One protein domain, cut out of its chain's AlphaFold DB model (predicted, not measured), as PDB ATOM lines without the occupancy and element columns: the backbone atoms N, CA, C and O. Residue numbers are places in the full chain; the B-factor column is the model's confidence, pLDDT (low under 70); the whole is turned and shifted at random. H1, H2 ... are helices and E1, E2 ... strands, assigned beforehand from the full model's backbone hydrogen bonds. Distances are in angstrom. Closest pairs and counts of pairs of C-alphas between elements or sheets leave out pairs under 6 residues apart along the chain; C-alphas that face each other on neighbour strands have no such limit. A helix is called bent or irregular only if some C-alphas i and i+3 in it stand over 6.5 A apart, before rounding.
ATOM      1  N   TYR A   4      -8.543  -1.741 -76.809       81.38
ATOM      2  CA  TYR A   4      -8.032  -2.952 -77.432       81.38
ATOM      3  C   TYR A   4      -8.120  -4.130 -76.477       81.38
ATOM      4  O   TYR A   4      -7.793  -3.989 -75.299       81.38
ATOM      5  N   ALA A   5      -8.502  -5.294 -76.993       83.31
ATOM      6  CA  ALA A   5      -8.325  -6.566 -76.311       83.31
ATOM      7  C   ALA A   5      -6.997  -7.192 -76.752       83.31
ATOM      8  O   ALA A   5      -6.785  -7.441 -77.940       83.31
ATOM      9  N   ILE A   6      -6.102  -7.438 -75.795       83.06
ATOM     10  CA  ILE A   6      -4.819  -8.108 -76.014       83.06
ATOM     11  C   ILE A   6      -4.917  -9.518 -75.455       83.06
ATOM     12  O   ILE A   6      -5.003  -9.725 -74.240       83.06
ATOM     13  N   LEU A   7      -4.884 -10.486 -76.359       78.94
ATOM     14  CA  LEU A   7      -4.762 -11.893 -76.036       78.94
ATOM     15  C   LEU A   7      -3.265 -12.197 -76.110       78.94
ATOM     16  O   LEU A   7      -2.707 -12.328 -77.197       78.94
ATOM     17  N   ASP A   8      -2.610 -12.175 -74.947       67.38
ATOM     18  CA  ASP A   8      -1.174 -12.422 -74.773       67.38
ATOM     19  C   ASP A   8      -0.867 -13.853 -75.237       67.38
ATOM     20  O   ASP A   8      -1.066 -14.833 -74.506       67.38
ATOM     21  N   VAL A   9      -0.477 -13.997 -76.505       58.62
ATOM     22  CA  VAL A   9      -0.128 -15.292 -77.074       58.62
ATOM     23  C   VAL A   9       1.288 -15.553 -76.599       58.62
ATOM     24  O   VAL A   9       2.253 -15.179 -77.253       58.62
ATOM     25  N   LYS A  10       1.426 -16.207 -75.440       53.50
ATOM     26  CA  LYS A  10       2.701 -16.765 -74.963       53.50
ATOM     27  C   LYS A  10       3.205 -17.846 -75.932       53.50
ATOM     28  O   LYS A  10       3.233 -19.030 -75.608       53.50
ATOM     29  N   GLY A  11       3.590 -17.452 -77.137       47.25
ATOM     30  CA  GLY A  11       4.328 -18.246 -78.093       47.25
ATOM     31  C   GLY A  11       5.800 -18.016 -77.820       47.25
ATOM     32  O   GLY A  11       6.269 -16.883 -77.793       47.25
ATOM     33  N   LYS A  12       6.542 -19.091 -77.565       40.56
ATOM     34  CA  LYS A  12       8.006 -19.052 -77.538       40.56
ATOM     35  C   LYS A  12       8.485 -18.277 -78.767       40.56
ATOM     36  O   LYS A  12       8.105 -18.644 -79.873       40.56
ATOM     37  N   SER A  13       9.287 -17.237 -78.531       42.91
ATOM     38  CA  SER A  13      10.092 -16.500 -79.508       42.91
ATOM     39  C   SER A  13      10.125 -17.174 -80.886       42.91
ATOM     40  O   SER A  13      10.749 -18.229 -81.032       42.91
ATOM     41  N   ARG A  14       9.461 -16.566 -81.879       50.81
ATOM     42  CA  ARG A  14       9.458 -17.002 -83.288       50.81
ATOM     43  C   ARG A  14      10.829 -16.784 -83.947       50.81
ATOM     44  O   ARG A  14      10.981 -16.021 -84.895       50.81
ATOM     45  N   ARG A  15      11.883 -17.373 -83.376       41.59
ATOM     46  CA  ARG A  15      13.254 -17.274 -83.887       41.59
ATOM     47  C   ARG A  15      13.443 -18.238 -85.061       41.59
ATOM     48  O   ARG A  15      13.201 -19.433 -84.925       41.59
ATOM     49  N   ASN A  16      13.961 -17.671 -86.153       44.50
ATOM     50  CA  ASN A  16      14.348 -18.268 -87.440       44.50
ATOM     51  C   ASN A  16      13.223 -18.631 -88.431       44.50
ATOM     52  O   ASN A  16      13.197 -19.732 -88.977       44.50
ATOM     53  N   ASP A  17      12.380 -17.654 -88.778       55.28
ATOM     54  CA  ASP A  17      11.463 -17.724 -89.937       55.28
ATOM     55  C   ASP A  17      12.175 -17.764 -91.306       55.28
ATOM     56  O   ASP A  17      11.543 -18.015 -92.325       55.28
ATOM     57  N   THR A  18      13.493 -17.556 -91.373       53.22
ATOM     58  CA  THR A  18      14.228 -17.512 -92.651       53.22
ATOM     59  C   THR A  18      14.388 -18.869 -93.341       53.22
ATOM     60  O   THR A  18      14.761 -18.888 -94.511       53.22
ATOM     61  N   CYS A  19      14.135 -19.984 -92.645       57.72
ATOM     62  CA  CYS A  19      14.318 -21.340 -93.185       57.72
ATOM     63  C   CYS A  19      13.025 -22.168 -93.255       57.72
ATOM     64  O   CYS A  19      13.082 -23.318 -93.683       57.72
ATOM     65  N   LYS A  20      11.886 -21.626 -92.809       69.50
ATOM     66  CA  LYS A  20      10.619 -22.365 -92.786       69.50
ATOM     67  C   LYS A  20       9.938 -22.326 -94.150       69.50
ATOM     68  O   LYS A  20       9.925 -21.296 -94.825       69.50
ATOM     69  N   GLY A  21       9.352 -23.456 -94.540       74.31
ATOM     70  CA  GLY A  21       8.493 -23.535 -95.721       74.31
ATOM     71  C   GLY A  21       7.146 -22.845 -95.485       74.31
ATOM     72  O   GLY A  21       6.721 -22.640 -94.345       74.31
ATOM     73  N   VAL A  22       6.422 -22.535 -96.562       79.00
ATOM     74  CA  VAL A  22       5.155 -21.773 -96.487       79.00
ATOM     75  C   VAL A  22       4.088 -22.455 -95.619       79.00
ATOM     76  O   VAL A  22       3.334 -21.795 -94.905       79.00
ATOM     77  N   VAL A  23       4.052 -23.790 -95.617       83.88
ATOM     78  CA  VAL A  23       3.096 -24.557 -94.802       83.88
ATOM     79  C   VAL A  23       3.446 -24.488 -93.317       83.88
ATOM     80  O   VAL A  23       2.540 -24.358 -92.506       83.88
ATOM     81  N   GLU A  24       4.731 -24.542 -92.954       81.38
ATOM     82  CA  GLU A  24       5.163 -24.467 -91.549       81.38
ATOM     83  C   GLU A  24       4.848 -23.090 -90.957       81.38
ATOM     84  O   GLU A  24       4.310 -22.993 -89.858       81.38
ATOM     85  N   LEU A  25       5.082 -22.026 -91.732       77.94
ATOM     86  CA  LEU A  25       4.686 -20.667 -91.355       77.94
ATOM     87  C   LEU A  25       3.167 -20.552 -91.144       77.94
ATOM     88  O   LEU A  25       2.711 -19.907 -90.197       77.94
ATOM     89  N   GLN A  26       2.368 -21.197 -92.000       82.38
ATOM     90  CA  GLN A  26       0.914 -21.221 -91.848       82.38
ATOM     91  C   GLN A  26       0.466 -22.066 -90.641       82.38
ATOM     92  O   GLN A  26      -0.505 -21.698 -89.978       82.38
ATOM     93  N   GLU A  27       1.151 -23.166 -90.320       85.44
ATOM     94  CA  GLU A  27       0.889 -23.972 -89.117       85.44
ATOM     95  C   GLU A  27       1.131 -23.161 -87.846       85.44
ATOM     96  O   GLU A  27       0.243 -23.091 -86.995       85.44
ATOM     97  N   ASP A  28       2.266 -22.466 -87.761       79.38
ATOM     98  CA  ASP A  28       2.587 -21.589 -86.632       79.38
ATOM     99  C   ASP A  28       1.550 -20.476 -86.463       79.38
ATOM    100  O   ASP A  28       1.117 -20.164 -85.349       79.38
ATOM    101  N   ARG A  29       1.119 -19.880 -87.578       79.00
ATOM    102  CA  ARG A  29       0.085 -18.845 -87.576       79.00
ATOM    103  C   ARG A  29      -1.257 -19.387 -87.093       79.00
ATOM    104  O   ARG A  29      -1.894 -18.761 -86.249       79.00
ATOM    105  N   THR A  30      -1.669 -20.544 -87.602       85.06
ATOM    106  CA  THR A  30      -2.938 -21.186 -87.228       85.06
ATOM    107  C   THR A  30      -2.941 -21.550 -85.745       85.06
ATOM    108  O   THR A  30      -3.911 -21.271 -85.043       85.06
ATOM    109  N   GLU A  31      -1.833 -22.094 -85.236       85.75
ATOM    110  CA  GLU A  31      -1.690 -22.423 -83.817       85.75
ATOM    111  C   GLU A  31      -1.701 -21.168 -82.936       85.75
ATOM    112  O   GLU A  31      -2.351 -21.152 -81.892       85.75
ATOM    113  N   ALA A  32      -1.067 -20.074 -83.362       80.75
ATOM    114  CA  ALA A  32      -1.115 -18.816 -82.622       80.75
ATOM    115  C   ALA A  32      -2.549 -18.277 -82.479       80.75
ATOM    116  O   ALA A  32      -2.949 -17.859 -81.389       80.75
ATOM    117  N   VAL A  33      -3.345 -18.326 -83.552       84.44
ATOM    118  CA  VAL A  33      -4.757 -17.914 -83.501       84.44
ATOM    119  C   VAL A  33      -5.595 -18.896 -82.676       84.44
ATOM    120  O   VAL A  33      -6.453 -18.466 -81.908       84.44
ATOM    121  N   ARG A  34      -5.302 -20.201 -82.735       87.06
ATOM    122  CA  ARG A  34      -5.934 -21.205 -81.866       87.06
ATOM    123  C   ARG A  34      -5.709 -20.899 -80.386       87.06
ATOM    124  O   ARG A  34      -6.647 -20.966 -79.594       87.06
ATOM    125  N   GLN A  35      -4.482 -20.550 -80.000       86.25
ATOM    126  CA  GLN A  35      -4.169 -20.169 -78.620       86.25
ATOM    127  C   GLN A  35      -4.895 -18.883 -78.215       86.25
ATOM    128  O   GLN A  35      -5.449 -18.815 -77.116       86.25
ATOM    129  N   ALA A  36      -4.977 -17.896 -79.115       85.38
ATOM    130  CA  ALA A  36      -5.794 -16.705 -78.890       85.38
ATOM    131  C   ALA A  36      -7.274 -17.068 -78.678       85.38
ATOM    132  O   ALA A  36      -7.896 -16.539 -77.760       85.38
ATOM    133  N   LEU A  37      -7.826 -18.017 -79.443       89.19
ATOM    134  CA  LEU A  37      -9.216 -18.461 -79.291       89.19
ATOM    135  C   LEU A  37      -9.454 -19.107 -77.923       89.19
ATOM    136  O   LEU A  37     -10.428 -18.786 -77.246       89.19
ATOM    137  N   VAL A  38      -8.526 -19.952 -77.465       90.00
ATOM    138  CA  VAL A  38      -8.579 -20.541 -76.116       90.00
ATOM    139  C   VAL A  38      -8.542 -19.453 -75.036       90.00
ATOM    140  O   VAL A  38      -9.249 -19.559 -74.030       90.00
ATOM    141  N   CYS A  39      -7.731 -18.409 -75.221       88.62
ATOM    142  CA  CYS A  39      -7.697 -17.259 -74.321       88.62
ATOM    143  C   CYS A  39      -9.018 -16.477 -74.343       88.62
ATOM    144  O   CYS A  39      -9.548 -16.179 -73.273       88.62
ATOM    145  N   ALA A  40      -9.584 -16.213 -75.524       88.44
ATOM    146  CA  ALA A  40     -10.867 -15.531 -75.692       88.44
ATOM    147  C   ALA A  40     -11.995 -16.283 -74.976       88.44
ATOM    148  O   ALA A  40     -12.664 -15.707 -74.123       88.44
ATOM    149  N   GLN A  41     -12.118 -17.592 -75.220       89.81
ATOM    150  CA  GLN A  41     -13.139 -18.464 -74.622       89.81
ATOM    151  C   GLN A  41     -13.023 -18.574 -73.095       89.81
ATOM    152  O   GLN A  41     -14.022 -18.773 -72.409       89.81
ATOM    153  N   LYS A  42     -11.809 -18.444 -72.545       90.75
ATOM    154  CA  LYS A  42     -11.553 -18.446 -71.092       90.75
ATOM    155  C   LYS A  42     -11.564 -17.048 -70.467       90.75
ATOM    156  O   LYS A  42     -11.224 -16.924 -69.293       90.75
ATOM    157  N   TRP A  43     -11.878 -16.018 -71.252       89.50
ATOM    158  CA  TRP A  43     -11.872 -14.607 -70.849       89.50
ATOM    159  C   TRP A  43     -10.510 -14.147 -70.308       89.50
ATOM    160  O   TRP A  43     -10.408 -13.317 -69.406       89.50
ATOM    161  N   LYS A  44      -9.434 -14.720 -70.856       88.19
ATOM    162  CA  LYS A  44      -8.042 -14.445 -70.490       88.19
ATOM    163  C   LYS A  44      -7.435 -13.448 -71.468       88.19
ATOM    164  O   LYS A  44      -6.649 -13.824 -72.334       88.19
ATOM    165  N   TYR A  45      -7.814 -12.185 -71.337       84.62
ATOM    166  CA  TYR A  45      -7.259 -11.096 -72.136       84.62
ATOM    167  C   TYR A  45      -7.297  -9.776 -71.365       84.62
ATOM    168  O   TYR A  45      -8.072  -9.617 -70.424       84.62
ATOM    169  N   ALA A  46      -6.423  -8.844 -71.742       84.94
ATOM    170  CA  ALA A  46      -6.331  -7.528 -71.118       84.94
ATOM    171  C   ALA A  46      -7.000  -6.464 -71.992       84.94
ATOM    172  O   ALA A  46      -6.880  -6.503 -73.215       84.94
ATOM    173  N   LEU A  47      -7.665  -5.499 -71.356       85.12
ATOM    174  CA  LEU A  47      -8.228  -4.325 -72.017       85.12
ATOM    175  C   LEU A  47      -7.258  -3.152 -71.869       85.12
ATOM    176  O   LEU A  47      -6.914  -2.768 -70.752       85.12
ATOM    177  N   VAL A  48      -6.809  -2.593 -72.991       83.38
ATOM    178  CA  VAL A  48      -5.817  -1.512 -73.020       83.38
ATOM    179  C   VAL A  48      -6.349  -0.327 -73.814       83.38
ATOM    180  O   VAL A  48      -6.858  -0.483 -74.921       83.38
ATOM    181  N   PHE A  49      -6.199   0.871 -73.255       80.06
ATOM    182  CA  PHE A  49      -6.485   2.136 -73.924       80.06
ATOM    183  C   PHE A  49      -5.170   2.741 -74.432       80.06
ATOM    184  O   PHE A  49      -4.251   2.949 -73.641       80.06
ATOM    185  N   SER A  50      -5.043   2.983 -75.741       73.88
ATOM    186  CA  SER A  50      -3.781   3.444 -76.345       73.88
ATOM    187  C   SER A  50      -4.007   4.393 -77.526       73.88
ATOM    188  O   SER A  50      -4.945   4.221 -78.304       73.88
ATOM    189  N   GLU A  51      -3.129   5.394 -77.661       61.31
ATOM    190  CA  GLU A  51      -3.186   6.452 -78.685       61.31
ATOM    191  C   GLU A  51      -2.565   6.072 -80.043       61.31
ATOM    192  O   GLU A  51      -2.768   6.800 -81.014       61.31
ATOM    193  N   ARG A  52      -1.811   4.968 -80.159       54.84
ATOM    194  CA  ARG A  52      -1.054   4.647 -81.387       54.84
ATOM    195  C   ARG A  52      -1.422   3.326 -82.061       54.84
ATOM    196  O   ARG A  52      -1.372   2.263 -81.445       54.84
ATOM    197  N   CYS A  53      -1.608   3.438 -83.382       47.78
ATOM    198  CA  CYS A  53      -1.274   2.449 -84.408       47.78
ATOM    199  C   CYS A  53       0.123   1.866 -84.132       47.78
ATOM    200  O   CYS A  53       1.106   2.605 -84.073       47.78
ATOM    201  N   GLY A  54       0.214   0.559 -83.916       45.81
ATOM    202  CA  GLY A  54       1.437  -0.107 -83.444       45.81
ATOM    203  C   GLY A  54       1.160  -1.370 -82.632       45.81
ATOM    204  O   GLY A  54       2.079  -2.117 -82.300       45.81
ATOM    205  N   LEU A  55      -0.116  -1.646 -82.354       46.12
ATOM    206  CA  LEU A  55      -0.605  -2.947 -81.917       46.12
ATOM    207  C   LEU A  55      -0.582  -3.904 -83.097       46.12
ATOM    208  O   LEU A  55      -1.593  -4.250 -83.696       46.12
ATOM    209  N   ASN A  56       0.637  -4.278 -83.441       47.97
ATOM    210  CA  ASN A  56       0.972  -4.933 -84.677       47.97
ATOM    211  C   ASN A  56       0.586  -6.440 -84.692       47.97
ATOM    212  O   ASN A  56       1.231  -7.266 -85.333       47.97
ATOM    213  N   GLY A  57      -0.419  -6.832 -83.913       49.41
ATOM    214  CA  GLY A  57      -0.760  -8.227 -83.672       49.41
ATOM    215  C   GLY A  57      -1.343  -8.942 -84.885       49.41
ATOM    216  O   GLY A  57      -1.438  -8.386 -85.976       49.41
ATOM    217  N   LEU A  58      -1.811 -10.175 -84.692       52.88
ATOM    218  CA  LEU A  58      -2.471 -11.015 -85.713       52.88
ATOM    219  C   LEU A  58      -3.781 -10.436 -86.328       52.88
ATOM    220  O   LEU A  58      -4.521 -11.174 -86.971       52.88
ATOM    221  N   GLY A  59      -4.016  -9.123 -86.198       44.88
ATOM    222  CA  GLY A  59      -5.005  -8.299 -86.905       44.88
ATOM    223  C   GLY A  59      -4.431  -7.099 -87.699       44.88
ATOM    224  O   GLY A  59      -5.202  -6.372 -88.314       44.88
ATOM    225  N   GLY A  60      -3.106  -6.881 -87.745       34.22
ATOM    226  CA  GLY A  60      -2.464  -5.851 -88.581       34.22
ATOM    227  C   GLY A  60      -0.990  -5.581 -88.225       34.22
ATOM    228  O   GLY A  60      -0.693  -5.321 -87.080       34.22
ATOM    229  N   SER A  61      -0.076  -5.635 -89.205       34.94
ATOM    230  CA  SER A  61       1.278  -5.014 -89.278       34.94
ATOM    231  C   SER A  61       2.497  -5.387 -88.380       34.94
ATOM    232  O   SER A  61       3.471  -4.640 -88.405       34.94
ATOM    233  N   GLY A  62       2.599  -6.549 -87.711       46.56
ATOM    234  CA  GLY A  62       3.922  -7.120 -87.304       46.56
ATOM    235  C   GLY A  62       4.472  -6.978 -85.855       46.56
ATOM    236  O   GLY A  62       5.504  -6.355 -85.618       46.56
ATOM    237  N   ASN A  63       3.824  -7.615 -84.881       44.34
ATOM    238  CA  ASN A  63       4.445  -8.312 -83.764       44.34
ATOM    239  C   ASN A  63       3.759  -9.687 -83.697       44.34
ATOM    240  O   ASN A  63       2.571  -9.756 -83.374       44.34
ATOM    241  N   PRO A  64       4.478 -10.768 -84.027       52.00
ATOM    242  CA  PRO A  64       3.924 -12.109 -84.029       52.00
ATOM    243  C   PRO A  64       3.300 -12.533 -82.691       52.00
ATOM    244  O   PRO A  64       2.343 -13.305 -82.691       52.00
ATOM    245  N   ASP A  65       3.809 -12.034 -81.569       50.84
ATOM    246  CA  ASP A  65       3.545 -12.609 -80.248       50.84
ATOM    247  C   ASP A  65       2.245 -12.102 -79.596       50.84
ATOM    248  O   ASP A  65       1.818 -12.637 -78.580       50.84
ATOM    249  N   ASN A  66       1.554 -11.125 -80.192       59.22
ATOM    250  CA  ASN A  66       0.310 -10.587 -79.636       59.22
ATOM    251  C   ASN A  66      -0.855 -10.759 -80.616       59.22
ATOM    252  O   ASN A  66      -0.758 -10.374 -81.780       59.22
ATOM    253  N   PHE A  67      -1.992 -11.280 -80.152       72.56
ATOM    254  CA  PHE A  67      -3.247 -11.177 -80.896       72.56
ATOM    255  C   PHE A  67      -4.017  -9.984 -80.334       72.56
ATOM    256  O   PHE A  67      -4.353  -9.958 -79.150       72.56
ATOM    257  N   VAL A  68      -4.235  -8.965 -81.167       77.44
ATOM    258  CA  VAL A  68      -4.828  -7.697 -80.738       77.44
ATOM    259  C   VAL A  68      -6.084  -7.412 -81.539       77.44
ATOM    260  O   VAL A  68      -6.075  -7.531 -82.761       77.44
ATOM    261  N   ILE A  69      -7.147  -7.030 -80.835       78.94
ATOM    262  CA  ILE A  69      -8.448  -6.701 -81.412       78.94
ATOM    263  C   ILE A  69      -8.801  -5.282 -81.004       78.94
ATOM    264  O   ILE A  69      -8.848  -4.975 -79.814       78.94
ATOM    265  N   GLU A  70      -9.054  -4.427 -81.987       81.81
ATOM    266  CA  GLU A  70      -9.649  -3.119 -81.746       81.81
ATOM    267  C   GLU A  70     -11.126  -3.291 -81.386       81.81
ATOM    268  O   GLU A  70     -11.879  -3.969 -82.085       81.81
ATOM    269  N   LEU A  71     -11.528  -2.715 -80.259       79.75
ATOM    270  CA  LEU A  71     -12.897  -2.753 -79.774       79.75
ATOM    271  C   LEU A  71     -13.630  -1.527 -80.302       79.75
ATOM    272  O   LEU A  71     -13.284  -0.388 -79.970       79.75
ATOM    273  N   ASP A  72     -14.660  -1.780 -81.106       68.50
ATOM    274  CA  ASP A  72     -15.513  -0.726 -81.634       68.50
ATOM    275  C   ASP A  72     -16.220   0.000 -80.485       68.50
ATOM    276  O   ASP A  72     -16.759  -0.619 -79.559       68.50
ATOM    277  N   LYS A  73     -16.227   1.336 -80.526       59.41
ATOM    278  CA  LYS A  73     -16.922   2.150 -79.523       59.41
ATOM    279  C   LYS A  73     -18.433   1.995 -79.693       59.41
ATOM    280  O   LYS A  73     -19.066   2.821 -80.348       59.41
ATOM    281  N   LYS A  74     -19.042   0.992 -79.062       54.16
ATOM    282  CA  LYS A  74     -20.486   1.040 -78.814       54.16
ATOM    283  C   LYS A  74     -20.766   2.059 -77.707       54.16
ATOM    284  O   LYS A  74     -20.245   1.952 -76.604       54.16
ATOM    285  N   GLU A  75     -21.518   3.084 -78.097       46.50
ATOM    286  CA  GLU A  75     -22.184   4.140 -77.325       46.50
ATOM    287  C   GLU A  75     -21.931   4.159 -75.807       46.50
ATOM    288  O   GLU A  75     -22.520   3.413 -75.027       46.50
ATOM    289  N   GLY A  76     -21.088   5.100 -75.381       53.31
ATOM    290  CA  GLY A  76     -20.882   5.438 -73.976       53.31
ATOM    291  C   GLY A  76     -19.416   5.731 -73.688       53.31
ATOM    292  O   GLY A  76     -18.545   4.910 -73.939       53.31
ATOM    293  N   ASN A  77     -19.121   6.898 -73.119       61.38
ATOM    294  CA  ASN A  77     -17.770   7.323 -72.721       61.38
ATOM    295  C   ASN A  77     -17.164   6.498 -71.554       61.38
ATOM    296  O   ASN A  77     -16.314   7.007 -70.826       61.38
ATOM    297  N   ARG A  78     -17.598   5.249 -71.331       77.00
ATOM    298  CA  ARG A  78     -17.126   4.386 -70.237       77.00
ATOM    299  C   ARG A  78     -16.092   3.372 -70.725       77.00
ATOM    300  O   ARG A  78     -16.106   2.970 -71.885       77.00
ATOM    301  N   ALA A  79     -15.199   2.958 -69.829       79.12
ATOM    302  CA  ALA A  79     -14.295   1.843 -70.092       79.12
ATOM    303  C   ALA A  79     -15.113   0.549 -70.308       79.12
ATOM    304  O   ALA A  79     -16.026   0.297 -69.516       79.12
ATOM    305  N   PRO A  80     -14.821  -0.254 -71.350       82.00
ATOM    306  CA  PRO A  80     -15.463  -1.543 -71.544       82.00
ATOM    307  C   PRO A  80     -15.058  -2.497 -70.422       82.00
ATOM    308  O   PRO A  80     -13.928  -2.463 -69.929       82.00
ATOM    309  N   THR A  81     -15.981  -3.362 -70.021       86.00
ATOM    310  CA  THR A  81     -15.679  -4.501 -69.152       86.00
ATOM    311  C   THR A  81     -15.422  -5.749 -69.990       86.00
ATOM    312  O   THR A  81     -15.811  -5.805 -71.154       86.00
ATOM    313  N   LEU A  82     -14.809  -6.783 -69.396       84.12
ATOM    314  CA  LEU A  82     -14.654  -8.078 -70.073       84.12
ATOM    315  C   LEU A  82     -16.006  -8.604 -70.567       84.12
ATOM    316  O   LEU A  82     -16.115  -9.032 -71.709       84.12
ATOM    317  N   LEU A  83     -17.045  -8.514 -69.735       85.12
ATOM    318  CA  LEU A  83     -18.377  -9.006 -70.082       85.12
ATOM    319  C   LEU A  83     -18.968  -8.275 -71.298       85.12
ATOM    320  O   LEU A  83     -19.577  -8.923 -72.141       85.12
ATOM    321  N   ASP A  84     -18.730  -6.965 -71.427       83.25
ATOM    322  CA  ASP A  84     -19.188  -6.181 -72.584       83.25
ATOM    323  C   ASP A  84     -18.512  -6.624 -73.897       83.25
ATOM    324  O   ASP A  84     -19.044  -6.394 -74.983       83.25
ATOM    325  N   THR A  85     -17.322  -7.229 -73.812       85.44
ATOM    326  CA  THR A  85     -16.461  -7.502 -74.970       85.44
ATOM    327  C   THR A  85     -16.342  -8.978 -75.324       85.44
ATOM    328  O   THR A  85     -15.882  -9.274 -76.422       85.44
ATOM    329  N   VAL A  86     -16.734  -9.905 -74.440       88.38
ATOM    330  CA  VAL A  86     -16.525 -11.357 -74.618       88.38
ATOM    331  C   VAL A  86     -17.068 -11.866 -75.946       88.38
ATOM    332  O   VAL A  86     -16.314 -12.515 -76.674       88.38
ATOM    333  N   ASP A  87     -18.319 -11.560 -76.287       87.81
ATOM    334  CA  ASP A  87     -18.945 -12.092 -77.503       87.81
ATOM    335  C   ASP A  87     -18.278 -11.528 -78.761       87.81
ATOM    336  O   ASP A  87     -18.003 -12.256 -79.713       87.81
ATOM    337  N   PHE A  88     -17.939 -10.236 -78.735       87.25
ATOM    338  CA  PHE A  88     -17.246  -9.574 -79.834       87.25
ATOM    339  C   PHE A  88     -15.828 -10.125 -80.024       87.25
ATOM    340  O   PHE A  88     -15.468 -10.545 -81.120       87.25
ATOM    341  N   VAL A  89     -15.031 -10.168 -78.952       86.38
ATOM    342  CA  VAL A  89     -13.655 -10.683 -78.967       86.38
ATOM    343  C   VAL A  89     -13.641 -12.142 -79.407       86.38
ATOM    344  O   VAL A  89     -12.883 -12.494 -80.306       86.38
ATOM    345  N   THR A  90     -14.500 -12.985 -78.831       89.50
ATOM    346  CA  THR A  90     -14.584 -14.405 -79.200       89.50
ATOM    347  C   THR A  90     -14.969 -14.568 -80.665       89.50
ATOM    348  O   THR A  90     -14.268 -15.277 -81.380       89.50
ATOM    349  N   GLY A  91     -15.997 -13.854 -81.137       86.94
ATOM    350  CA  GLY A  91     -16.434 -13.922 -82.532       86.94
ATOM    351  C   GLY A  91     -15.366 -13.462 -83.529       86.94
ATOM    352  O   GLY A  91     -15.170 -14.102 -84.563       86.94
ATOM    353  N   VAL A  92     -14.616 -12.399 -83.216       87.31
ATOM    354  CA  VAL A  92     -13.504 -11.930 -84.063       87.31
ATOM    355  C   VAL A  92     -12.381 -12.969 -84.129       87.31
ATOM    356  O   VAL A  92     -11.896 -13.275 -85.221       87.31
ATOM    357  N   VAL A  93     -11.971 -13.536 -82.988       87.12
ATOM    358  CA  VAL A  93     -10.896 -14.542 -82.957       87.12
ATOM    359  C   VAL A  93     -11.330 -15.840 -83.634       87.12
ATOM    360  O   VAL A  93     -10.541 -16.435 -84.361       87.12
ATOM    361  N   GLU A  94     -12.574 -16.273 -83.432       91.00
ATOM    362  CA  GLU A  94     -13.134 -17.468 -84.068       91.00
ATOM    363  C   GLU A  94     -13.188 -17.317 -85.591       91.00
ATOM    364  O   GLU A  94     -12.733 -18.201 -86.317       91.00
ATOM    365  N   ASN A  95     -13.642 -16.164 -86.090       88.62
ATOM    366  CA  ASN A  95     -13.609 -15.876 -87.521       88.62
ATOM    367  C   ASN A  95     -12.175 -15.917 -88.075       88.62
ATOM    368  O   ASN A  95     -11.930 -16.538 -89.111       88.62
ATOM    369  N   GLN A  96     -11.210 -15.319 -87.368       85.69
ATOM    370  CA  GLN A  96      -9.809 -15.382 -87.781       85.69
ATOM    371  C   GLN A  96      -9.278 -16.821 -87.767       85.69
ATOM    372  O   GLN A  96      -8.568 -17.210 -88.691       85.69
ATOM    373  N   PHE A  97      -9.633 -17.623 -86.759       88.62
ATOM    374  CA  PHE A  97      -9.229 -19.025 -86.668       88.62
ATOM    375  C   PHE A  97      -9.738 -19.825 -87.869       88.62
ATOM    376  O   PHE A  97      -8.947 -20.507 -88.516       88.62
ATOM    377  N   ASN A  98     -11.013 -19.661 -88.230       89.12
ATOM    378  CA  ASN A  98     -11.616 -20.333 -89.381       89.12
ATOM    379  C   ASN A  98     -10.912 -19.968 -90.702       89.12
ATOM    380  O   ASN A  98     -10.698 -20.834 -91.552       89.12
ATOM    381  N   ILE A  99     -10.505 -18.704 -90.870       86.31
ATOM    382  CA  ILE A  99      -9.735 -18.249 -92.041       86.31
ATOM    383  C   ILE A  99      -8.355 -18.918 -92.084       86.31
ATOM    384  O   ILE A  99      -7.956 -19.444 -93.127       86.31
ATOM    385  N   GLU A 100      -7.615 -18.913 -90.970       86.44
ATOM    386  CA  GLU A 100      -6.278 -19.518 -90.922       86.44
ATOM    387  C   GLU A 100      -6.321 -21.040 -91.097       86.44
ATOM    388  O   GLU A 100      -5.489 -21.597 -91.816       86.44
ATOM    389  N   GLU A 101      -7.308 -21.710 -90.496       89.94
ATOM    390  CA  GLU A 101      -7.511 -23.152 -90.630       89.94
ATOM    391  C   GLU A 101      -7.855 -23.532 -92.076       89.94
ATOM    392  O   GLU A 101      -7.247 -24.450 -92.638       89.94
ATOM    393  N   ALA A 102      -8.754 -22.789 -92.729       90.38
ATOM    394  CA  ALA A 102      -9.062 -22.988 -94.142       90.38
ATOM    395  C   ALA A 102      -7.813 -22.807 -95.021       90.38
ATOM    396  O   ALA A 102      -7.528 -23.649 -95.877       90.38
ATOM    397  N   CYS A 103      -7.025 -21.753 -94.781       88.44
ATOM    398  CA  CYS A 103      -5.762 -21.518 -95.481       88.44
ATOM    399  C   CYS A 103      -4.778 -22.685 -95.283       88.44
ATOM    400  O   CYS A 103      -4.197 -23.188 -96.250       88.44
ATOM    401  N   LEU A 104      -4.639 -23.188 -94.054       90.12
ATOM    402  CA  LEU A 104      -3.776 -24.328 -93.751       90.12
ATOM    403  C   LEU A 104      -4.209 -25.599 -94.496       90.12
ATOM    404  O   LEU A 104      -3.372 -26.303 -95.066       90.12
ATOM    405  N   VAL A 105      -5.512 -25.890 -94.541       93.56
ATOM    406  CA  VAL A 105      -6.054 -27.034 -95.295       93.56
ATOM    407  C   VAL A 105      -5.730 -26.910 -96.785       93.56
ATOM    408  O   VAL A 105      -5.313 -27.890 -97.412       93.56
ATOM    409  N   ARG A 106      -5.877 -25.711 -97.358       93.69
ATOM    410  CA  ARG A 106      -5.538 -25.426 -98.761       93.69
ATOM    411  C   ARG A 106      -4.061 -25.698 -99.043       93.69
ATOM    412  O   ARG A 106      -3.743 -26.418 -99.992       93.69
ATOM    413  N   TRP A 107      -3.173 -25.213 -98.179       91.62
ATOM    414  CA  TRP A 107      -1.733 -25.451 -98.275       91.62
ATOM    415  C   TRP A 107      -1.351 -26.926 -98.136       91.62
ATOM    416  O   TRP A 107      -0.540 -27.427 -98.916       91.62
ATOM    417  N   LYS A 108      -1.979 -27.664 -97.213       92.56
ATOM    418  CA  LYS A 108      -1.767 -29.114 -97.063       92.56
ATOM    419  C   LYS A 108      -2.174 -29.887 -98.319       92.56
ATOM    420  O   LYS A 108      -1.423 -30.754 -98.762       92.56
ATOM    421  N   LYS A 109      -3.303 -29.532 -98.942       93.94
ATOM    422  CA  LYS A 109      -3.726 -30.116-100.229       93.94
ATOM    423  C   LYS A 109      -2.740 -29.809-101.356       93.94
ATOM    424  O   LYS A 109      -2.425 -30.693-102.149       93.94
ATOM    425  N   MET A 110      -2.235 -28.577-101.425       92.44
ATOM    426  CA  MET A 110      -1.221 -28.191-102.412       92.44
ATOM    427  C   MET A 110       0.107 -28.928-102.191       92.44
ATOM    428  O   MET A 110       0.720 -29.372-103.157       92.44
ATOM    429  N   ARG A 111       0.525 -29.132-100.935       91.81
ATOM    430  CA  ARG A 111       1.720 -29.922-100.593       91.81
ATOM    431  C   ARG A 111       1.585 -31.368-101.064       91.81
ATOM    432  O   ARG A 111       2.491 -31.876-101.713       91.81
ATOM    433  N   GLN A 112       0.447 -32.007-100.789       92.44
ATOM    434  CA  GLN A 112       0.170 -33.383-101.227       92.44
ATOM    435  C   GLN A 112       0.171 -33.535-102.753       92.44
ATOM    436  O   GLN A 112       0.557 -34.580-103.261       92.44
ATOM    437  N   ALA A 113      -0.229 -32.492-103.482       92.56
ATOM    438  CA  ALA A 113      -0.210 -32.465-104.942       92.56
ATOM    439  C   ALA A 113       1.164 -32.095-105.542       92.56
ATOM    440  O   ALA A 113       1.254 -31.904-106.747       92.56
ATOM    441  N   GLY A 114       2.214 -31.920-104.729       90.31
ATOM    442  CA  GLY A 114       3.546 -31.508-105.194       90.31
ATOM    443  C   GLY A 114       3.674 -30.027-105.576       90.31
ATOM    444  O   GLY A 114       4.772 -29.572-105.885       90.31
ATOM    445  N   ILE A 115       2.588 -29.251-105.491       90.94
ATOM    446  CA  ILE A 115       2.545 -27.826-105.861       90.94
ATOM    447  C   ILE A 115       3.460 -26.998-104.967       90.94
ATOM    448  O   ILE A 115       4.176 -26.143-105.469       90.94
ATOM    449  N   VAL A 116       3.472 -27.257-103.656       88.31
ATOM    450  CA  VAL A 116       4.340 -26.508-102.727       88.31
ATOM    451  C   VAL A 116       5.811 -26.705-103.074       88.31
ATOM    452  O   VAL A 116       6.530 -25.722-103.181       88.31
ATOM    453  N   ARG A 117       6.232 -27.952-103.321       84.75
ATOM    454  CA  ARG A 117       7.613 -28.259-103.703       84.75
ATOM    455  C   ARG A 117       7.991 -27.535-104.996       84.75
ATOM    456  O   ARG A 117       9.021 -26.882-105.043       84.75
ATOM    457  N   TRP A 118       7.124 -27.596-106.006       85.44
ATOM    458  CA  TRP A 118       7.343 -26.894-107.269       85.44
ATOM    459  C   TRP A 118       7.425 -25.368-107.100       85.44
ATOM    460  O   TRP A 118       8.305 -24.734-107.675       85.44
ATOM    461  N   LEU A 119       6.546 -24.767-106.287       81.56
ATOM    462  CA  LEU A 119       6.599 -23.334-105.976       81.56
ATOM    463  C   LEU A 119       7.909 -22.961-105.268       81.56
ATOM    464  O   LEU A 119       8.534 -21.972-105.636       81.56
ATOM    465  N   GLU A 120       8.354 -23.768-104.303       77.94
ATOM    466  CA  GLU A 120       9.619 -23.571-103.584       77.94
ATOM    467  C   GLU A 120      10.847 -23.755-104.501       77.94
ATOM    468  O   GLU A 120      11.829 -23.029-104.365       77.94
ATOM    469  N   GLU A 121      10.791 -24.665-105.479       78.06
ATOM    470  CA  GLU A 121      11.846 -24.876-106.485       78.06
ATOM    471  C   GLU A 121      11.929 -23.731-107.510       78.06
ATOM    472  O   GLU A 121      13.028 -23.289-107.865       78.06
ATOM    473  N   LEU A 122      10.778 -23.221-107.971       69.81
ATOM    474  CA  LEU A 122      10.703 -22.021-108.812       69.81
ATOM    475  C   LEU A 122      11.254 -20.795-108.081       69.81
ATOM    476  O   LEU A 122      11.921 -19.935-108.667       69.81
ATOM    477  N   GLU A 123      10.978 -20.715-106.786       64.06
ATOM    478  CA  GLU A 123      11.375 -19.621-105.927       64.06
ATOM    479  C   GLU A 123      12.716 -19.914-105.255       64.06
ATOM    480  O   GLU A 123      12.818 -20.019-104.036       64.06
ATOM    481  N   LYS A 124      13.815 -19.806-106.015       57.88
ATOM    482  CA  LYS A 124      15.153 -19.512-105.442       57.88
ATOM    483  C   LYS A 124      15.200 -18.178-104.644       57.88
ATOM    484  O   LYS A 124      16.277 -17.635-104.407       57.88
ATOM    485  N   LYS A 125      14.053 -17.583-104.285       53.31
ATOM    486  CA  LYS A 125      13.860 -16.209-103.808       53.31
ATOM    487  C   LYS A 125      12.882 -16.137-102.623       53.31
ATOM    488  O   LYS A 125      11.734 -15.778-102.817       53.31
ATOM    489  N   GLY A 126      13.409 -16.339-101.413       57.28
ATOM    490  CA  GLY A 126      13.103 -15.600-100.169       57.28
ATOM    491  C   GLY A 126      11.654 -15.439 -99.653       57.28
ATOM    492  O   GLY A 126      10.654 -15.631-100.330       57.28
ATOM    493  N   SER A 127      11.550 -14.965 -98.408       60.19
ATOM    494  CA  SER A 127      10.300 -14.830 -97.632       60.19
ATOM    495  C   SER A 127       9.193 -13.971 -98.266       60.19
ATOM    496  O   SER A 127       8.011 -14.197 -98.019       60.19
ATOM    497  N   LYS A 128       9.535 -12.990 -99.115       65.44
ATOM    498  CA  LYS A 128       8.553 -12.054 -99.700       65.44
ATOM    499  C   LYS A 128       7.544 -12.723-100.632       65.44
ATOM    500  O   LYS A 128       6.410 -12.259-100.724       65.44
ATOM    501  N   GLN A 129       7.951 -13.768-101.347       67.12
ATOM    502  CA  GLN A 129       7.073 -14.414-102.318       67.12
ATOM    503  C   GLN A 129       6.210 -15.502-101.669       67.12
ATOM    504  O   GLN A 129       5.018 -15.589-101.962       67.12
ATOM    505  N   GLN A 130       6.742 -16.173-100.641       66.00
ATOM    506  CA  GLN A 130       5.959 -17.002 -99.718       66.00
ATOM    507  C   GLN A 130       4.825 -16.205 -99.048       66.00
ATOM    508  O   GLN A 130       3.692 -16.685 -98.959       66.00
ATOM    509  N   GLU A 131       5.086 -14.960 -98.630       70.56
ATOM    510  CA  GLU A 131       4.040 -14.065 -98.119       70.56
ATOM    511  C   GLU A 131       2.982 -13.729 -99.179       70.56
ATOM    512  O   GLU A 131       1.790 -13.709 -98.868       70.56
ATOM    513  N   ALA A 132       3.391 -13.469-100.425       74.69
ATOM    514  CA  ALA A 132       2.468 -13.158-101.513       74.69
ATOM    515  C   ALA A 132       1.532 -14.340-101.808       74.69
ATOM    516  O   ALA A 132       0.315 -14.157-101.850       74.69
ATOM    517  N   TRP A 133       2.071 -15.557-101.912       77.12
ATOM    518  CA  TRP A 133       1.256 -16.759-102.083       77.12
ATOM    519  C   TRP A 133       0.328 -17.009-100.904       77.12
ATOM    520  O   TRP A 133      -0.832 -17.363-101.103       77.12
ATOM    521  N   SER A 134       0.810 -16.790 -99.680       75.62
ATOM    522  CA  SER A 134      -0.012 -16.951 -98.480       75.62
ATOM    523  C   SER A 134      -1.206 -15.996 -98.488       75.62
ATOM    524  O   SER A 134      -2.312 -16.408 -98.149       75.62
ATOM    525  N   ARG A 135      -1.014 -14.744 -98.930       77.50
ATOM    526  CA  ARG A 135      -2.115 -13.784 -99.115       77.50
ATOM    527  C   ARG A 135      -3.099 -14.262-100.180       77.50
ATOM    528  O   ARG A 135      -4.289 -14.309 -99.908       77.50
ATOM    529  N   VAL A 136      -2.608 -14.692-101.345       81.25
ATOM    530  CA  VAL A 136      -3.466 -15.201-102.428       81.25
ATOM    531  C   VAL A 136      -4.298 -16.397-101.954       81.25
ATOM    532  O   VAL A 136      -5.517 -16.377-102.061       81.25
ATOM    533  N   VAL A 137      -3.678 -17.427-101.372       83.88
ATOM    534  CA  VAL A 137      -4.396 -18.639-100.930       83.88
ATOM    535  C   VAL A 137      -5.432 -18.335 -99.847       83.88
ATOM    536  O   VAL A 137      -6.482 -18.983 -99.812       83.88
ATOM    537  N   ARG A 138      -5.155 -17.359 -98.982       81.62
ATOM    538  CA  ARG A 138      -6.054 -16.940 -97.906       81.62
ATOM    539  C   ARG A 138      -7.252 -16.142 -98.422       81.62
ATOM    540  O   ARG A 138      -8.365 -16.391 -97.974       81.62
ATOM    541  N   ASP A 139      -7.027 -15.222 -99.354       82.81
ATOM    542  CA  ASP A 139      -8.030 -14.229 -99.750       82.81
ATOM    543  C   ASP A 139      -8.949 -14.735-100.888       82.81
ATOM    544  O   ASP A 139     -10.002 -14.152-101.136       82.81
ATOM    545  N   LEU A 140      -8.599 -15.847-101.551       85.94
ATOM    546  CA  LEU A 140      -9.420 -16.456-102.606       85.94
ATOM    547  C   LEU A 140     -10.743 -17.026-102.079       85.94
ATOM    548  O   LEU A 140     -10.775 -17.819-101.123       85.94
ATOM    549  N   HIS A 141     -11.829 -16.748-102.802       88.25
ATOM    550  CA  HIS A 141     -13.085 -17.461-102.606       88.25
ATOM    551  C   HIS A 141     -12.926 -18.950-102.937       88.25
ATOM    552  O   HIS A 141     -12.074 -19.360-103.722       88.25
ATOM    553  N   GLU A 142     -13.783 -19.792-102.357       86.69
ATOM    554  CA  GLU A 142     -13.671 -21.251-102.492       86.69
ATOM    555  C   GLU A 142     -13.703 -21.737-103.951       86.69
ATOM    556  O   GLU A 142     -12.983 -22.668-104.309       86.69
ATOM    557  N   HIS A 143     -14.495 -21.096-104.814       90.56
ATOM    558  CA  HIS A 143     -14.556 -21.444-106.235       90.56
ATOM    559  C   HIS A 143     -13.267 -21.066-106.984       90.56
ATOM    560  O   HIS A 143     -12.764 -21.865-107.776       90.56
ATOM    561  N   GLU A 144     -12.696 -19.898-106.691       91.75
ATOM    562  CA  GLU A 144     -11.444 -19.421-107.288       91.75
ATOM    563  C   GLU A 144     -10.262 -20.271-106.820       91.75
ATOM    564  O   GLU A 144      -9.440 -20.701-107.630       91.75
ATOM    565  N   TRP A 145     -10.223 -20.600-105.524       93.19
ATOM    566  CA  TRP A 145      -9.223 -21.502-104.961       93.19
ATOM    567  C   TRP A 145      -9.257 -22.875-105.641       93.19
ATOM    568  O   TRP A 145      -8.204 -23.394-106.014       93.19
ATOM    569  N   ARG A 146     -10.445 -23.461-105.851       92.06
ATOM    570  CA  ARG A 146     -10.577 -24.746-106.562       92.06
ATOM    571  C   ARG A 146     -10.059 -24.661-107.991       92.06
ATOM    572  O   ARG A 146      -9.341 -25.563-108.418       92.06
ATOM    573  N   GLY A 147     -10.401 -23.591-108.711       93.44
ATOM    574  CA  GLY A 147      -9.911 -23.352-110.069       93.44
ATOM    575  C   GLY A 147      -8.384 -23.280-110.121       93.44
ATOM    576  O   GLY A 147      -7.759 -24.011-110.892       93.44
ATOM    577  N   LEU A 148      -7.783 -22.474-109.240       92.19
ATOM    578  CA  LEU A 148      -6.330 -22.353-109.109       92.19
ATOM    579  C   LEU A 148      -5.680 -23.698-108.765       92.19
ATOM    580  O   LEU A 148      -4.708 -24.095-109.403       92.19
ATOM    581  N   TYR A 149      -6.227 -24.420-107.783       94.00
ATOM    582  CA  TYR A 149      -5.711 -25.721-107.363       94.00
ATOM    583  C   TYR A 149      -5.689 -26.729-108.516       94.00
ATOM    584  O   TYR A 149      -4.671 -27.383-108.726       94.00
ATOM    585  N   ILE A 150      -6.778 -26.840-109.283       94.88
ATOM    586  CA  ILE A 150      -6.864 -27.769-110.420       94.88
ATOM    587  C   ILE A 150      -5.842 -27.399-111.500       94.88
ATOM    588  O   ILE A 150      -5.155 -28.280-112.016       94.88
ATOM    589  N   ALA A 151      -5.718 -26.108-111.820       93.25
ATOM    590  CA  ALA A 151      -4.763 -25.634-112.816       93.25
ATOM    591  C   ALA A 151      -3.315 -25.939-112.400       93.25
ATOM    592  O   ALA A 151      -2.573 -26.549-113.168       93.25
ATOM    593  N   LEU A 152      -2.934 -25.583-111.170       92.06
ATOM    594  CA  LEU A 152      -1.590 -25.828-110.642       92.06
ATOM    595  C   LEU A 152      -1.276 -27.319-110.533       92.06
ATOM    596  O   LEU A 152      -0.193 -27.745-110.921       92.06
ATOM    597  N   LYS A 153      -2.229 -28.125-110.056       94.50
ATOM    598  CA  LYS A 153      -2.067 -29.577-109.978       94.50
ATOM    599  C   LYS A 153      -1.758 -30.166-111.354       94.50
ATOM    600  O   LYS A 153      -0.806 -30.924-111.480       94.50
ATOM    601  N   ARG A 154      -2.505 -29.761-112.386       93.38
ATOM    602  CA  ARG A 154      -2.275 -30.227-113.759       93.38
ATOM    603  C   ARG A 154      -0.910 -29.802-114.296       93.38
ATOM    604  O   ARG A 154      -0.287 -30.578-115.006       93.38
ATOM    605  N   VAL A 155      -0.447 -28.592-113.972       90.38
ATOM    606  CA  VAL A 155       0.908 -28.148-114.335       90.38
ATOM    607  C   VAL A 155       1.945 -29.069-113.703       90.38
ATOM    608  O   VAL A 155       2.785 -29.591-114.423       90.38
ATOM    609  N   VAL A 156       1.849 -29.323-112.395       90.88
ATOM    610  CA  VAL A 156       2.802 -30.179-111.670       90.88
ATOM    611  C   VAL A 156       2.798 -31.616-112.189       90.88
ATOM    612  O   VAL A 156       3.862 -32.198-112.351       90.88
ATOM    613  N   GLU A 157       1.628 -32.174-112.503       90.50
ATOM    614  CA  GLU A 157       1.495 -33.523-113.076       90.50
ATOM    615  C   GLU A 157       2.106 -33.658-114.482       90.50
ATOM    616  O   GLU A 157       2.406 -34.769-114.911       90.50
ATOM    617  N   LEU A 158       2.278 -32.548-115.207       90.06
ATOM    618  CA  LEU A 158       2.908 -32.519-116.531       90.06
ATOM    619  C   LEU A 158       4.418 -32.264-116.474       90.06
ATOM    620  O   LEU A 158       5.085 -32.374-117.505       90.06
ATOM    621  N   LEU A 159       4.960 -31.892-115.312       84.06
ATOM    622  CA  LEU A 159       6.397 -31.720-115.160       84.06
ATOM    623  C   LEU A 159       7.078 -33.092-115.175       84.06
ATOM    624  O   LEU A 159       6.542 -34.044-114.604       84.06
TER     625      LEU A 159
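Overview. This is residues 4 to 159 of the 162 residues of an uncharacterized protein of Aspergillus tamarii (UniProt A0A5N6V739). A small three-stranded sheet covers one end of a pair of long helices, H1 and H2, which run side by side in opposite directions. At the far end of this pair H4 crosses both helices, and H3 and H5 gather near the last turns of H2. The printed part has 156 residues, mostly helix by class, with three named strands and five named helices in the order E1 H1 E2 E3 H2 H3 H4 H5; the sheet runs E2 E1 E3, antiparallel. The whole is elongated, 62 by 34 by 25 A, and only just loose, close to compact, with a radius of gyration of the C-alphas of 18.1 A.

Arrangement. In the sheet E1, residues 4 to 8, is the inner strand, between E2, residues 46 to 49, and E3, residues 66 to 71. N 6 and O 46 are 2.9 A apart, and N 7 and O 67 are 2.9 A apart, both within hydrogen-bond range. H1, residues 22 to 41, and H2, residues 82 to 112, lie on the same face of the sheet, two layers with helices on one face. H1 lies over E1 at a height over the sheet of 9.0 A and runs across the strands, at 67 degrees to E1 on the local plane. H2 has a height over the sheet of 9.4 A and runs slantwise to the strands, at 48 degrees to E3 on the local plane. H1 and H2 touch, opposite ways at a shallow tilt of 22 degrees; their closest C-alphas, of Ala 40 and Thr 90, are 5.2 A apart. H2 is the hub, touching three helices. H4, residues 126 to 139, touches H2 at C-alphas Cys 103 and Arg 138, 5.2 A, and H1 at Val 22 and Gln 130, 5.8 A. H3, residues 115 to 122, and H5, residues 142 to 158, touch at C-alphas Ile 115 and Val 156, 6.3 A. H1 and H5 are apart. In H1, H3 and H5 every O i to N i+4 pair is within hydrogen-bond range; in H2 25 of 27 are, in H4 9 of 10.

Along the chain. E1 begins at C-alpha 4 (-8.032, -2.952, -77.432). H2 is 42.8 A long, from C-alpha 82 (-14.654, -8.078, -70.073), with a kink of 27 degrees near residue 89. H1 is 28.7 A long, H5 24.5 A and H4 21.2 A. H5 ends at C-alpha 158 (2.908, -32.519, -116.531). H2 is irregular, with C-alphas 84 and 87 7.7 A apart, and H4 only just, with C-alphas 126 and 129 6.51 A apart.

Size, cuts and confidence. The C-alphas farthest apart, of Asn 77 and Leu 158, are 62.7 A apart. The printed part has no cut. The links E1 to H1 and E2 to E3 are long. The mean pLDDT of the printed part is 76.8; it is under 70 in residues 8 to 20, 51 to 66, 72 to 77 and 122 to 130.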